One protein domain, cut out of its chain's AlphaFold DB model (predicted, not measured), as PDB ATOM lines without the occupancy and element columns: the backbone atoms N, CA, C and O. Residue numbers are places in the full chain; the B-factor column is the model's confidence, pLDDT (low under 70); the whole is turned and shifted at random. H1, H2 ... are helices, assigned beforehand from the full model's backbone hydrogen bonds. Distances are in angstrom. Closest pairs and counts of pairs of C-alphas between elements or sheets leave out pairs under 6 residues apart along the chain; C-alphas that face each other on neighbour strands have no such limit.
ATOM      1  N   GLN A  15      41.112 -73.442  37.750       87.00
ATOM      2  CA  GLN A  15      41.986 -72.732  36.813       87.00
ATOM      3  C   GLN A  15      43.379 -72.507  37.409       87.00
ATOM      4  O   GLN A  15      44.379 -72.799  36.754       87.00
ATOM      5  N   ALA A  16      43.457 -72.068  38.669       88.38
ATOM      6  CA  ALA A  16      44.730 -71.893  39.368       88.38
ATOM      7  C   ALA A  16      45.511 -73.216  39.453       88.38
ATOM      8  O   ALA A  16      46.708 -73.261  39.157       88.38
ATOM      9  N   ARG A  17      44.824 -74.321  39.772       89.50
ATOM     10  CA  ARG A  17      45.423 -75.661  39.810       89.50
ATOM     11  C   ARG A  17      45.904 -76.124  38.436       89.50
ATOM     12  O   ARG A  17      46.984 -76.701  38.336       89.50
ATOM     13  N   HIS A  18      45.130 -75.867  37.384       88.50
ATOM     14  CA  HIS A  18      45.514 -76.202  36.015       88.50
ATOM     15  C   HIS A  18      46.787 -75.457  35.588       88.50
ATOM     16  O   HIS A  18      47.741 -76.082  35.125       88.50
ATOM     17  N   ILE A  19      46.847 -74.147  35.843       89.38
ATOM     18  CA  ILE A  19      48.032 -73.324  35.569       89.38
ATOM     19  C   ILE A  19      49.240 -73.816  36.375       89.38
ATOM     20  O   ILE A  19      50.340 -73.903  35.826       89.38
ATOM     21  N   SER A  20      49.056 -74.188  37.648       89.25
ATOM     22  CA  SER A  20      50.136 -74.771  38.460       89.25
ATOM     23  C   SER A  20      50.688 -76.043  37.823       89.25
ATOM     24  O   SER A  20      51.892 -76.140  37.613       89.25
ATOM     25  N   ASN A  21      49.817 -76.973  37.416       91.19
ATOM     26  CA  ASN A  21      50.237 -78.221  36.776       91.19
ATOM     27  C   ASN A  21      51.028 -77.977  35.481       91.19
ATOM     28  O   ASN A  21      52.012 -78.673  35.226       91.19
ATOM     29  N   ILE A  22      50.628 -76.985  34.672       92.75
ATOM     30  CA  ILE A  22      51.374 -76.598  33.468       92.75
ATOM     31  C   ILE A  22      52.785 -76.146  33.853       92.75
ATOM     32  O   ILE A  22      53.757 -76.703  33.334       92.75
ATOM     33  N   ARG A  23      52.907 -75.199  34.793       91.25
ATOM     34  CA  ARG A  23      54.200 -74.652  35.242       91.25
ATOM     35  C   ARG A  23      55.101 -75.727  35.844       91.25
ATOM     36  O   ARG A  23      56.287 -75.782  35.518       91.25
ATOM     37  N   ASP A  24      54.542 -76.593  36.681       91.75
ATOM     38  CA  ASP A  24      55.275 -77.692  37.311       91.75
ATOM     39  C   ASP A  24      55.759 -78.699  36.264       91.75
ATOM     40  O   ASP A  24      56.912 -79.132  36.312       91.75
ATOM     41  N   SER A  25      54.933 -79.003  35.254       93.69
ATOM     42  CA  SER A  25      55.348 -79.863  34.143       93.69
ATOM     43  C   SER A  25      56.476 -79.238  33.327       93.69
ATOM     44  O   SER A  25      57.467 -79.911  33.065       93.69
ATOM     45  N   GLN A  26      56.379 -77.949  32.987       92.56
ATOM     46  CA  GLN A  26      57.400 -77.243  32.215       92.56
ATOM     47  C   GLN A  26      58.730 -77.238  32.955       92.56
ATOM     48  O   GLN A  26      59.764 -77.543  32.368       92.56
ATOM     49  N   ARG A  27      58.704 -76.962  34.262       91.56
ATOM     50  CA  ARG A  27      59.901 -76.977  35.103       91.56
ATOM     51  C   ARG A  27      60.515 -78.370  35.211       91.56
ATOM     52  O   ARG A  27      61.736 -78.495  35.158       91.56
ATOM     53  N   PHE A  28      59.686 -79.402  35.356       93.75
ATOM     54  CA  PHE A  28      60.147 -80.786  35.370       93.75
ATOM     55  C   PHE A  28      60.842 -81.150  34.054       93.75
ATOM     56  O   PHE A  28      61.973 -81.627  34.075       93.75
ATOM     57  N   VAL A  29      60.195 -80.875  32.916       94.94
ATOM     58  CA  VAL A  29      60.738 -81.191  31.585       94.94
ATOM     59  C   VAL A  29      62.017 -80.408  31.316       94.94
ATOM     60  O   VAL A  29      62.976 -80.976  30.805       94.94
ATOM     61  N   TYR A  30      62.044 -79.127  31.688       92.62
ATOM     62  CA  TYR A  30      63.219 -78.275  31.540       92.62
ATOM     63  C   TYR A  30      64.420 -78.880  32.271       92.62
ATOM     64  O   TYR A  30      65.450 -79.131  31.657       92.62
ATOM     65  N   ASN A  31      64.276 -79.185  33.566       91.50
ATOM     66  CA  ASN A  31      65.360 -79.772  34.355       91.50
ATOM     67  C   ASN A  31      65.798 -81.135  33.804       91.50
ATOM     68  O   ASN A  31      66.990 -81.390  33.683       91.50
ATOM     69  N   TRP A  32      64.837 -81.978  33.423       95.50
ATOM     70  CA  TRP A  32      65.121 -83.274  32.815       95.50
ATOM     71  C   TRP A  32      65.924 -83.134  31.508       95.50
ATOM     72  O   TRP A  32      66.893 -83.858  31.298       95.50
ATOM     73  N   ALA A  33      65.557 -82.188  30.639       93.69
ATOM     74  CA  ALA A  33      66.255 -81.951  29.377       93.69
ATOM     75  C   ALA A  33      67.653 -81.354  29.601       93.69
ATOM     76  O   ALA A  33      68.590 -81.704  28.888       93.69
ATOM     77  N   VAL A  34      67.805 -80.495  30.613       89.75
ATOM     78  CA  VAL A  34      69.104 -79.956  31.039       89.75
ATOM     79  C   VAL A  34      70.037 -81.086  31.466       89.75
ATOM     80  O   VAL A  34      71.155 -81.156  30.973       89.75
ATOM     81  N   GLU A  35      69.581 -81.997  32.328       90.81
ATOM     82  CA  GLU A  35      70.386 -83.146  32.773       90.81
ATOM     83  C   GLU A  35      70.836 -84.024  31.599       90.81
ATOM     84  O   GLU A  35      71.973 -84.488  31.572       90.81
ATOM     85  N   ARG A  36      69.968 -84.208  30.596       93.44
ATOM     86  CA  ARG A  36      70.295 -84.953  29.375       93.44
ATOM     87  C   ARG A  36      71.358 -84.252  28.535       93.44
ATOM     88  O   ARG A  36      72.301 -84.913  28.123       93.44
ATOM     89  N   LEU A  37      71.242 -82.940  28.330       88.44
ATOM     90  CA  LEU A  37      72.226 -82.170  27.560       88.44
ATOM     91  C   LEU A  37      73.566 -81.992  28.280       88.44
ATOM     92  O   LEU A  37      74.588 -81.846  27.621       88.44
ATOM     93  N   LEU A  38      73.573 -82.010  29.615       85.38
ATOM     94  CA  LEU A  38      74.817 -82.035  30.388       85.38
ATOM     95  C   LEU A  38      75.559 -83.370  30.230       85.38
ATOM     96  O   LEU A  38      76.784 -83.384  30.280       85.38
ATOM     97  N   ALA A  39      74.829 -84.475  30.052       88.94
ATOM     98  CA  ALA A  39      75.419 -85.786  29.793       88.94
ATOM     99  C   ALA A  39      75.834 -85.961  28.323       88.94
ATOM    100  O   ALA A  39      76.895 -86.513  28.048       88.94
ATOM    101  N   ASP A  40      75.004 -85.490  27.392       88.06
ATOM    102  CA  ASP A  40      75.262 -85.532  25.955       88.06
ATOM    103  C   ASP A  40      74.753 -84.243  25.277       88.06
ATOM    104  O   ASP A  40      73.553 -84.107  25.002       88.06
ATOM    105  N   PRO A  41      75.649 -83.283  24.977       84.62
ATOM    106  CA  PRO A  41      75.270 -82.006  24.379       84.62
ATOM    107  C   PRO A  41      74.875 -82.123  22.901       84.62
ATOM    108  O   PRO A  41      74.385 -81.149  22.325       84.62
ATOM    109  N   THR A  42      75.077 -83.286  22.269       88.50
ATOM    110  CA  THR A  42      74.760 -83.496  20.849       88.50
ATOM    111  C   THR A  42      73.283 -83.808  20.607       88.50
ATOM    112  O   THR A  42      72.807 -83.676  19.477       88.50
ATOM    113  N   LEU A  43      72.535 -84.157  21.662       92.75
ATOM    114  CA  LEU A  43      71.123 -84.514  21.561       92.75
ATOM    115  C   LEU A  43      70.302 -83.393  20.918       92.75
ATOM    116  O   LEU A  43      70.331 -82.225  21.323       92.75
ATOM    117  N   THR A  44      69.502 -83.756  19.920       94.31
ATOM    118  CA  THR A  44      68.586 -82.812  19.281       94.31
ATOM    119  C   THR A  44      67.313 -82.639  20.112       94.31
ATOM    120  O   THR A  44      66.957 -83.464  20.957       94.31
ATOM    121  N   ALA A  45      66.544 -81.580  19.834       94.38
ATOM    122  CA  ALA A  45      65.212 -81.428  20.424       94.38
ATOM    123  C   ALA A  45      64.280 -82.609  20.082       94.38
ATOM    124  O   ALA A  45      63.397 -82.952  20.875       94.38
ATOM    125  N   TYR A  46      64.481 -83.248  18.923       94.75
ATOM    126  CA  TYR A  46      63.740 -84.439  18.524       94.75
ATOM    127  C   TYR A  46      64.090 -85.643  19.405       94.75
ATOM    128  O   TYR A  46      63.179 -86.304  19.913       94.75
ATOM    129  N   ASP A  47      65.380 -85.882  19.658       95.88
ATOM    130  CA  ASP A  47      65.847 -86.976  20.519       95.88
ATOM    131  C   ASP A  47      65.303 -86.816  21.938       95.88
ATOM    132  O   ASP A  47      64.653 -87.723  22.469       95.88
ATOM    133  N   LEU A  48      65.439 -85.612  22.501       95.69
ATOM    134  CA  LEU A  48      64.880 -85.262  23.806       95.69
ATOM    135  C   LEU A  48      63.359 -85.472  23.845       95.69
ATOM    136  O   LEU A  48      62.834 -86.069  24.784       95.69
ATOM    137  N   SER A  49      62.626 -85.055  22.812       94.62
ATOM    138  CA  SER A  49      61.168 -85.247  22.742       94.62
ATOM    139  C   SER A  49      60.776 -86.727  22.683       94.62
ATOM    140  O   SER A  49      59.798 -87.153  23.317       94.62
ATOM    141  N   LYS A  50      61.531 -87.536  21.936       95.31
ATOM    142  CA  LYS A  50      61.317 -88.981  21.809       95.31
ATOM    143  C   LYS A  50      61.575 -89.692  23.136       95.31
ATOM    144  O   LYS A  50      60.750 -90.504  23.558       95.31
ATOM    145  N   GLU A  51      62.669 -89.368  23.818       95.19
ATOM    146  CA  GLU A  51      62.978 -89.926  25.135       95.19
ATOM    147  C   GLU A  51      61.974 -89.484  26.198       95.19
ATOM    148  O   GLU A  51      61.430 -90.322  26.924       95.19
ATOM    149  N   PHE A  52      61.636 -88.193  26.237       95.31
ATOM    150  CA  PHE A  52      60.673 -87.663  27.197       95.31
ATOM    151  C   PHE A  52      59.291 -88.294  27.037       95.31
ATOM    152  O   PHE A  52      58.569 -88.491  28.011       95.31
ATOM    153  N   THR A  53      58.918 -88.694  25.820       94.31
ATOM    154  CA  THR A  53      57.658 -89.410  25.577       94.31
ATOM    155  C   THR A  53      57.581 -90.720  26.369       94.31
ATOM    156  O   THR A  53      56.499 -91.084  26.835       94.31
ATOM    157  N   LYS A  54      58.711 -91.408  26.585       94.88
ATOM    158  CA  LYS A  54      58.772 -92.608  27.433       94.88
ATOM    159  C   LYS A  54      58.548 -92.247  28.905       94.88
ATOM    160  O   LYS A  54      57.712 -92.867  29.555       94.88
ATOM    161  N   VAL A  55      59.208 -91.193  29.394       94.38
ATOM    162  CA  VAL A  55      59.048 -90.673  30.769       94.38
ATOM    163  C   VAL A  55      57.608 -90.219  31.030       94.38
ATOM    164  O   VAL A  55      56.998 -90.557  32.040       94.38
ATOM    165  N   ARG A  56      56.996 -89.509  30.080       93.88
ATOM    166  CA  ARG A  56      55.595 -89.083  30.171       93.88
ATOM    167  C   ARG A  56      54.645 -90.275  30.310       93.88
ATOM    168  O   ARG A  56      53.670 -90.204  31.055       93.88
ATOM    169  N   ARG A  57      54.906 -91.382  29.609       92.94
ATOM    170  CA  ARG A  57      54.087 -92.604  29.701       92.94
ATOM    171  C   ARG A  57      54.208 -93.301  31.060       92.94
ATOM    172  O   ARG A  57      53.238 -93.925  31.474       92.94
ATOM    173  N   SER A  58      55.326 -93.160  31.773       93.06
ATOM    174  CA  SER A  58      55.485 -93.736  33.117       93.06
ATOM    175  C   SER A  58      54.947 -92.843  34.242       93.06
ATOM    176  O   SER A  58      54.636 -93.338  35.322       93.06
ATOM    177  N   VAL A  59      54.766 -91.539  34.002       93.25
ATOM    178  CA  VAL A  59      54.373 -90.569  35.035       93.25
ATOM    179  C   VAL A  59      52.954 -90.038  34.800       93.25
ATOM    180  O   VAL A  59      52.724 -89.142  33.989       93.25
ATOM    181  N   ARG A  60      51.978 -90.555  35.563       91.88
ATOM    182  CA  ARG A  60      50.540 -90.251  35.381       91.88
ATOM    183  C   ARG A  60      50.193 -88.758  35.399       91.88
ATOM    184  O   ARG A  60      49.337 -88.329  34.633       91.88
ATOM    185  N   TRP A  61      50.818 -87.954  36.259       91.69
ATOM    186  CA  TRP A  61      50.470 -86.529  36.356       91.69
ATOM    187  C   TRP A  61      50.931 -85.725  35.128       91.69
ATOM    188  O   TRP A  61      50.223 -84.816  34.705       91.69
ATOM    189  N   LEU A  62      52.037 -86.120  34.483       92.75
ATOM    190  CA  LEU A  62      52.503 -85.517  33.228       92.75
ATOM    191  C   LEU A  62      51.578 -85.833  32.047       92.75
ATOM    192  O   LEU A  62      51.548 -85.084  31.072       92.75
ATOM    193  N   GLN A  63      50.813 -86.923  32.123       93.00
ATOM    194  CA  GLN A  63      49.854 -87.297  31.080       93.00
ATOM    195  C   GLN A  63      48.638 -86.375  31.041       93.00
ATOM    196  O   GLN A  63      48.027 -86.234  29.984       93.00
ATOM    197  N   ARG A  64      48.310 -85.745  32.176       91.19
ATOM    198  CA  ARG A  64      47.189 -84.805  32.315       91.19
ATOM    199  C   ARG A  64      47.492 -83.424  31.745       91.19
ATOM    200  O   ARG A  64      46.573 -82.637  31.579       91.19
ATOM    201  N   VAL A  65      48.763 -83.127  31.483       92.25
ATOM    202  CA  VAL A  65      49.177 -81.862  30.880       92.25
ATOM    203  C   VAL A  65      49.331 -82.046  29.377       92.25
ATOM    204  O   VAL A  65      49.851 -83.068  28.899       92.25
ATOM    205  N   GLU A  66      48.868 -81.047  28.631       91.81
ATOM    206  CA  GLU A  66      49.015 -81.007  27.185       91.81
ATOM    207  C   GLU A  66      50.487 -81.066  26.787       91.81
ATOM    208  O   GLU A  66      51.361 -80.403  27.354       91.81
ATOM    209  N   ARG A  67      50.759 -81.875  25.764       91.62
ATOM    210  CA  ARG A  67      52.123 -82.152  25.313       91.62
ATOM    211  C   ARG A  67      52.833 -80.900  24.797       91.62
ATOM    212  O   ARG A  67      54.054 -80.829  24.889       91.62
ATOM    213  N   ILE A  68      52.084 -79.918  24.290       91.75
ATOM    214  CA  ILE A  68      52.646 -78.681  23.744       91.75
ATOM    215  C   ILE A  68      53.501 -77.944  24.780       91.75
ATOM    216  O   ILE A  68      54.645 -77.618  24.486       91.75
ATOM    217  N   TYR A  69      53.024 -77.812  26.022       89.56
ATOM    218  CA  TYR A  69      53.757 -77.117  27.084       89.56
ATOM    219  C   TYR A  69      55.077 -77.808  27.437       89.56
ATOM    220  O   TYR A  69      56.076 -77.142  27.705       89.56
ATOM    221  N   GLN A  70      55.091 -79.141  27.405       91.56
ATOM    222  CA  GLN A  70      56.274 -79.956  27.672       91.56
ATOM    223  C   GLN A  70      57.286 -79.839  26.522       91.56
ATOM    224  O   GLN A  70      58.463 -79.591  26.763       91.56
ATOM    225  N   ASN A  71      56.826 -79.928  25.270       92.69
ATOM    226  CA  ASN A  71      57.683 -79.761  24.096       92.69
ATOM    227  C   ASN A  71      58.307 -78.360  24.047       92.69
ATOM    228  O   ASN A  71      59.495 -78.231  23.755       92.69
ATOM    229  N   THR A  72      57.549 -77.312  24.386       93.88
ATOM    230  CA  THR A  72      58.085 -75.947  24.473       93.88
ATOM    231  C   THR A  72      59.274 -75.870  25.431       93.88
ATOM    232  O   THR A  72      60.278 -75.251  25.090       93.88
ATOM    233  N   ALA A  73      59.211 -76.537  26.589       92.75
ATOM    234  CA  ALA A  73      60.326 -76.564  27.536       92.75
ATOM    235  C   ALA A  73      61.573 -77.258  26.953       92.75
ATOM    236  O   ALA A  73      62.681 -76.756  27.126       92.75
ATOM    237  N   ILE A  74      61.405 -78.356  26.206       95.06
ATOM    238  CA  ILE A  74      62.514 -79.044  25.515       95.06
ATOM    239  C   ILE A  74      63.185 -78.112  24.502       95.06
ATOM    240  O   ILE A  74      64.409 -77.986  24.488       95.06
ATOM    241  N   HIS A  75      62.393 -77.424  23.677       93.50
ATOM    242  CA  HIS A  75      62.921 -76.488  22.685       93.50
ATOM    243  C   HIS A  75      63.647 -75.303  23.329       93.50
ATOM    244  O   HIS A  75      64.709 -74.915  22.850       93.50
ATOM    245  N   GLN A  76      63.121 -74.763  24.433       91.38
ATOM    246  CA  GLN A  76      63.778 -73.691  25.185       91.38
ATOM    247  C   GLN A  76      65.144 -74.122  25.722       91.38
ATOM    248  O   GLN A  76      66.114 -73.382  25.587       91.38
ATOM    249  N   VAL A  77      65.233 -75.323  26.301       90.50
ATOM    250  CA  VAL A  77      66.501 -75.869  26.801       90.50
ATOM    251  C   VAL A  77      67.497 -76.068  25.664       90.50
ATOM    252  O   VAL A  77      68.652 -75.669  25.790       90.50
ATOM    253  N   ARG A  78      67.056 -76.625  24.529       91.06
ATOM    254  CA  ARG A  78      67.951 -76.855  23.391       91.06
ATOM    255  C   ARG A  78      68.475 -75.548  22.801       91.06
ATOM    256  O   ARG A  78      69.673 -75.455  22.561       91.06
ATOM    257  N   ALA A  79      67.607 -74.549  22.635       90.38
ATOM    258  CA  ALA A  79      67.995 -73.228  22.154       90.38
ATOM    259  C   ALA A  79      68.972 -72.540  23.118       90.38
ATOM    260  O   ALA A  79      69.976 -71.984  22.680       90.38
ATOM    261  N   ALA A  80      68.723 -72.620  24.429       86.12
ATOM    262  CA  ALA A  80      69.652 -72.108  25.433       86.12
ATOM    263  C   ALA A  80      71.022 -72.794  25.332       86.12
ATOM    264  O   ALA A  80      72.051 -72.126  25.413       86.12
ATOM    265  N   ALA A  81      71.039 -74.108  25.093       84.88
ATOM    266  CA  ALA A  81      72.281 -74.838  24.905       84.88
ATOM    267  C   ALA A  81      73.019 -74.444  23.615       84.88
ATOM    268  O   ALA A  81      74.231 -74.261  23.648       84.88
ATOM    269  N   ASP A  82      72.308 -74.236  22.500       84.62
ATOM    270  CA  ASP A  82      72.908 -73.746  21.247       84.62
ATOM    271  C   ASP A  82      73.537 -72.363  21.409       84.62
ATOM    272  O   ASP A  82      74.659 -72.134  20.960       84.62
ATOM    273  N   VAL A  83      72.836 -71.447  22.081       83.50
ATOM    274  CA  VAL A  83      73.351 -70.105  22.384       83.50
ATOM    275  C   VAL A  83      74.602 -70.204  23.259       83.50
ATOM    276  O   VAL A  83      75.613 -69.579  22.947       83.50
ATOM    277  N   SER A  84      74.573 -71.034  24.304       76.88
ATOM    278  CA  SER A  84      75.731 -71.256  25.178       76.88
ATOM    279  C   SER A  84      76.920 -71.859  24.430       76.88
ATOM    280  O   SER A  84      78.050 -71.433  24.637       76.88
ATOM    281  N   ASN A  85      76.694 -72.817  23.531       76.00
ATOM    282  CA  ASN A  85      77.766 -73.420  22.740       76.00
ATOM    283  C   ASN A  85      78.355 -72.427  21.733       76.00
ATOM    284  O   ASN A  85      79.565 -72.400  21.533       76.00
ATOM    285  N   LYS A  86      77.508 -71.595  21.117       78.31
ATOM    286  CA  LYS A  86      77.929 -70.620  20.108       78.31
ATOM    287  C   LYS A  86      78.689 -69.432  20.701       78.31
ATOM    288  O   LYS A  86      79.620 -68.949  20.066       78.31
ATOM    289  N   TYR A  87      78.278 -68.946  21.873       75.88
ATOM    290  CA  TYR A  87      78.796 -67.695  22.447       75.88
ATOM    291  C   TYR A  87      79.539 -67.867  23.782       75.88
ATOM    292  O   TYR A  87      80.229 -66.948  24.206       75.88
ATOM    293  N   GLY A  88      79.419 -69.017  24.450       63.00
ATOM    294  CA  GLY A  88      79.928 -69.261  25.807       63.00
ATOM    295  C   GLY A  88      81.144 -70.188  25.896       63.00
ATOM    296  O   GLY A  88      81.335 -70.816  26.931       63.00
TER     297      GLY A  88
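AT A GLANCE: This is residues 15 to 88 of the 109 residues of the protein "Helix-turn-helix domain-containing protein" of Cenarchaeum sp. SB0675_bin_21 (UniProt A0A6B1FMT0). Two long helices, H1 and H4, run the same way and cross as an X, with H2 packed over one side by its residues 45 to 49 on H4 and short H3 following H2's far end. The printed part has 74 residues with four named helices, H1 to H4 in chain order, and no named strand: all helix. It is compact, with radius of gyration of the C-alphas 12.7 A, but elongated, spanning 40 by 24 by 16 A.

IN THESE COORDINATES: H1, residues 15 to 39, is 36.6 A long and begins at C-alpha 15 (41.986, -72.732, 36.813). H4, residues 67 to 87, is 30.5 A long and ends at C-alpha 87 (78.796, -67.695, 22.447). H2 is residues 45 to 58, 20.2 A; H3 is residues 60 to 63, 5.3 A.

HOW THE PARTS SIT: H1 touches H4 at a steep tilt of 40 degrees; their closest C-alphas, Tyr 30 and Ala 73, are 5.2 A apart. H2 touches H4 by residues 45 to 49 alone, at a steep tilt of 39 degrees, opposite ways; the closest C-alphas are Ala 45 and His 75, 5.9 A. H2 and H3 only just touch, only at the corner, with 3 pairs of C-alphas within 8 A. Every O i to N i+4 pair is within hydrogen-bond range in H1 and H4, and 9 of 10 in H2; H3 is too short for one.

THE WHOLE: The C-alphas farthest apart, of Gln 15 and Tyr 87, are 39.8 A apart. The printed part has no cut, and its three links are tight. Residue 88 alone is under pLDDT 70.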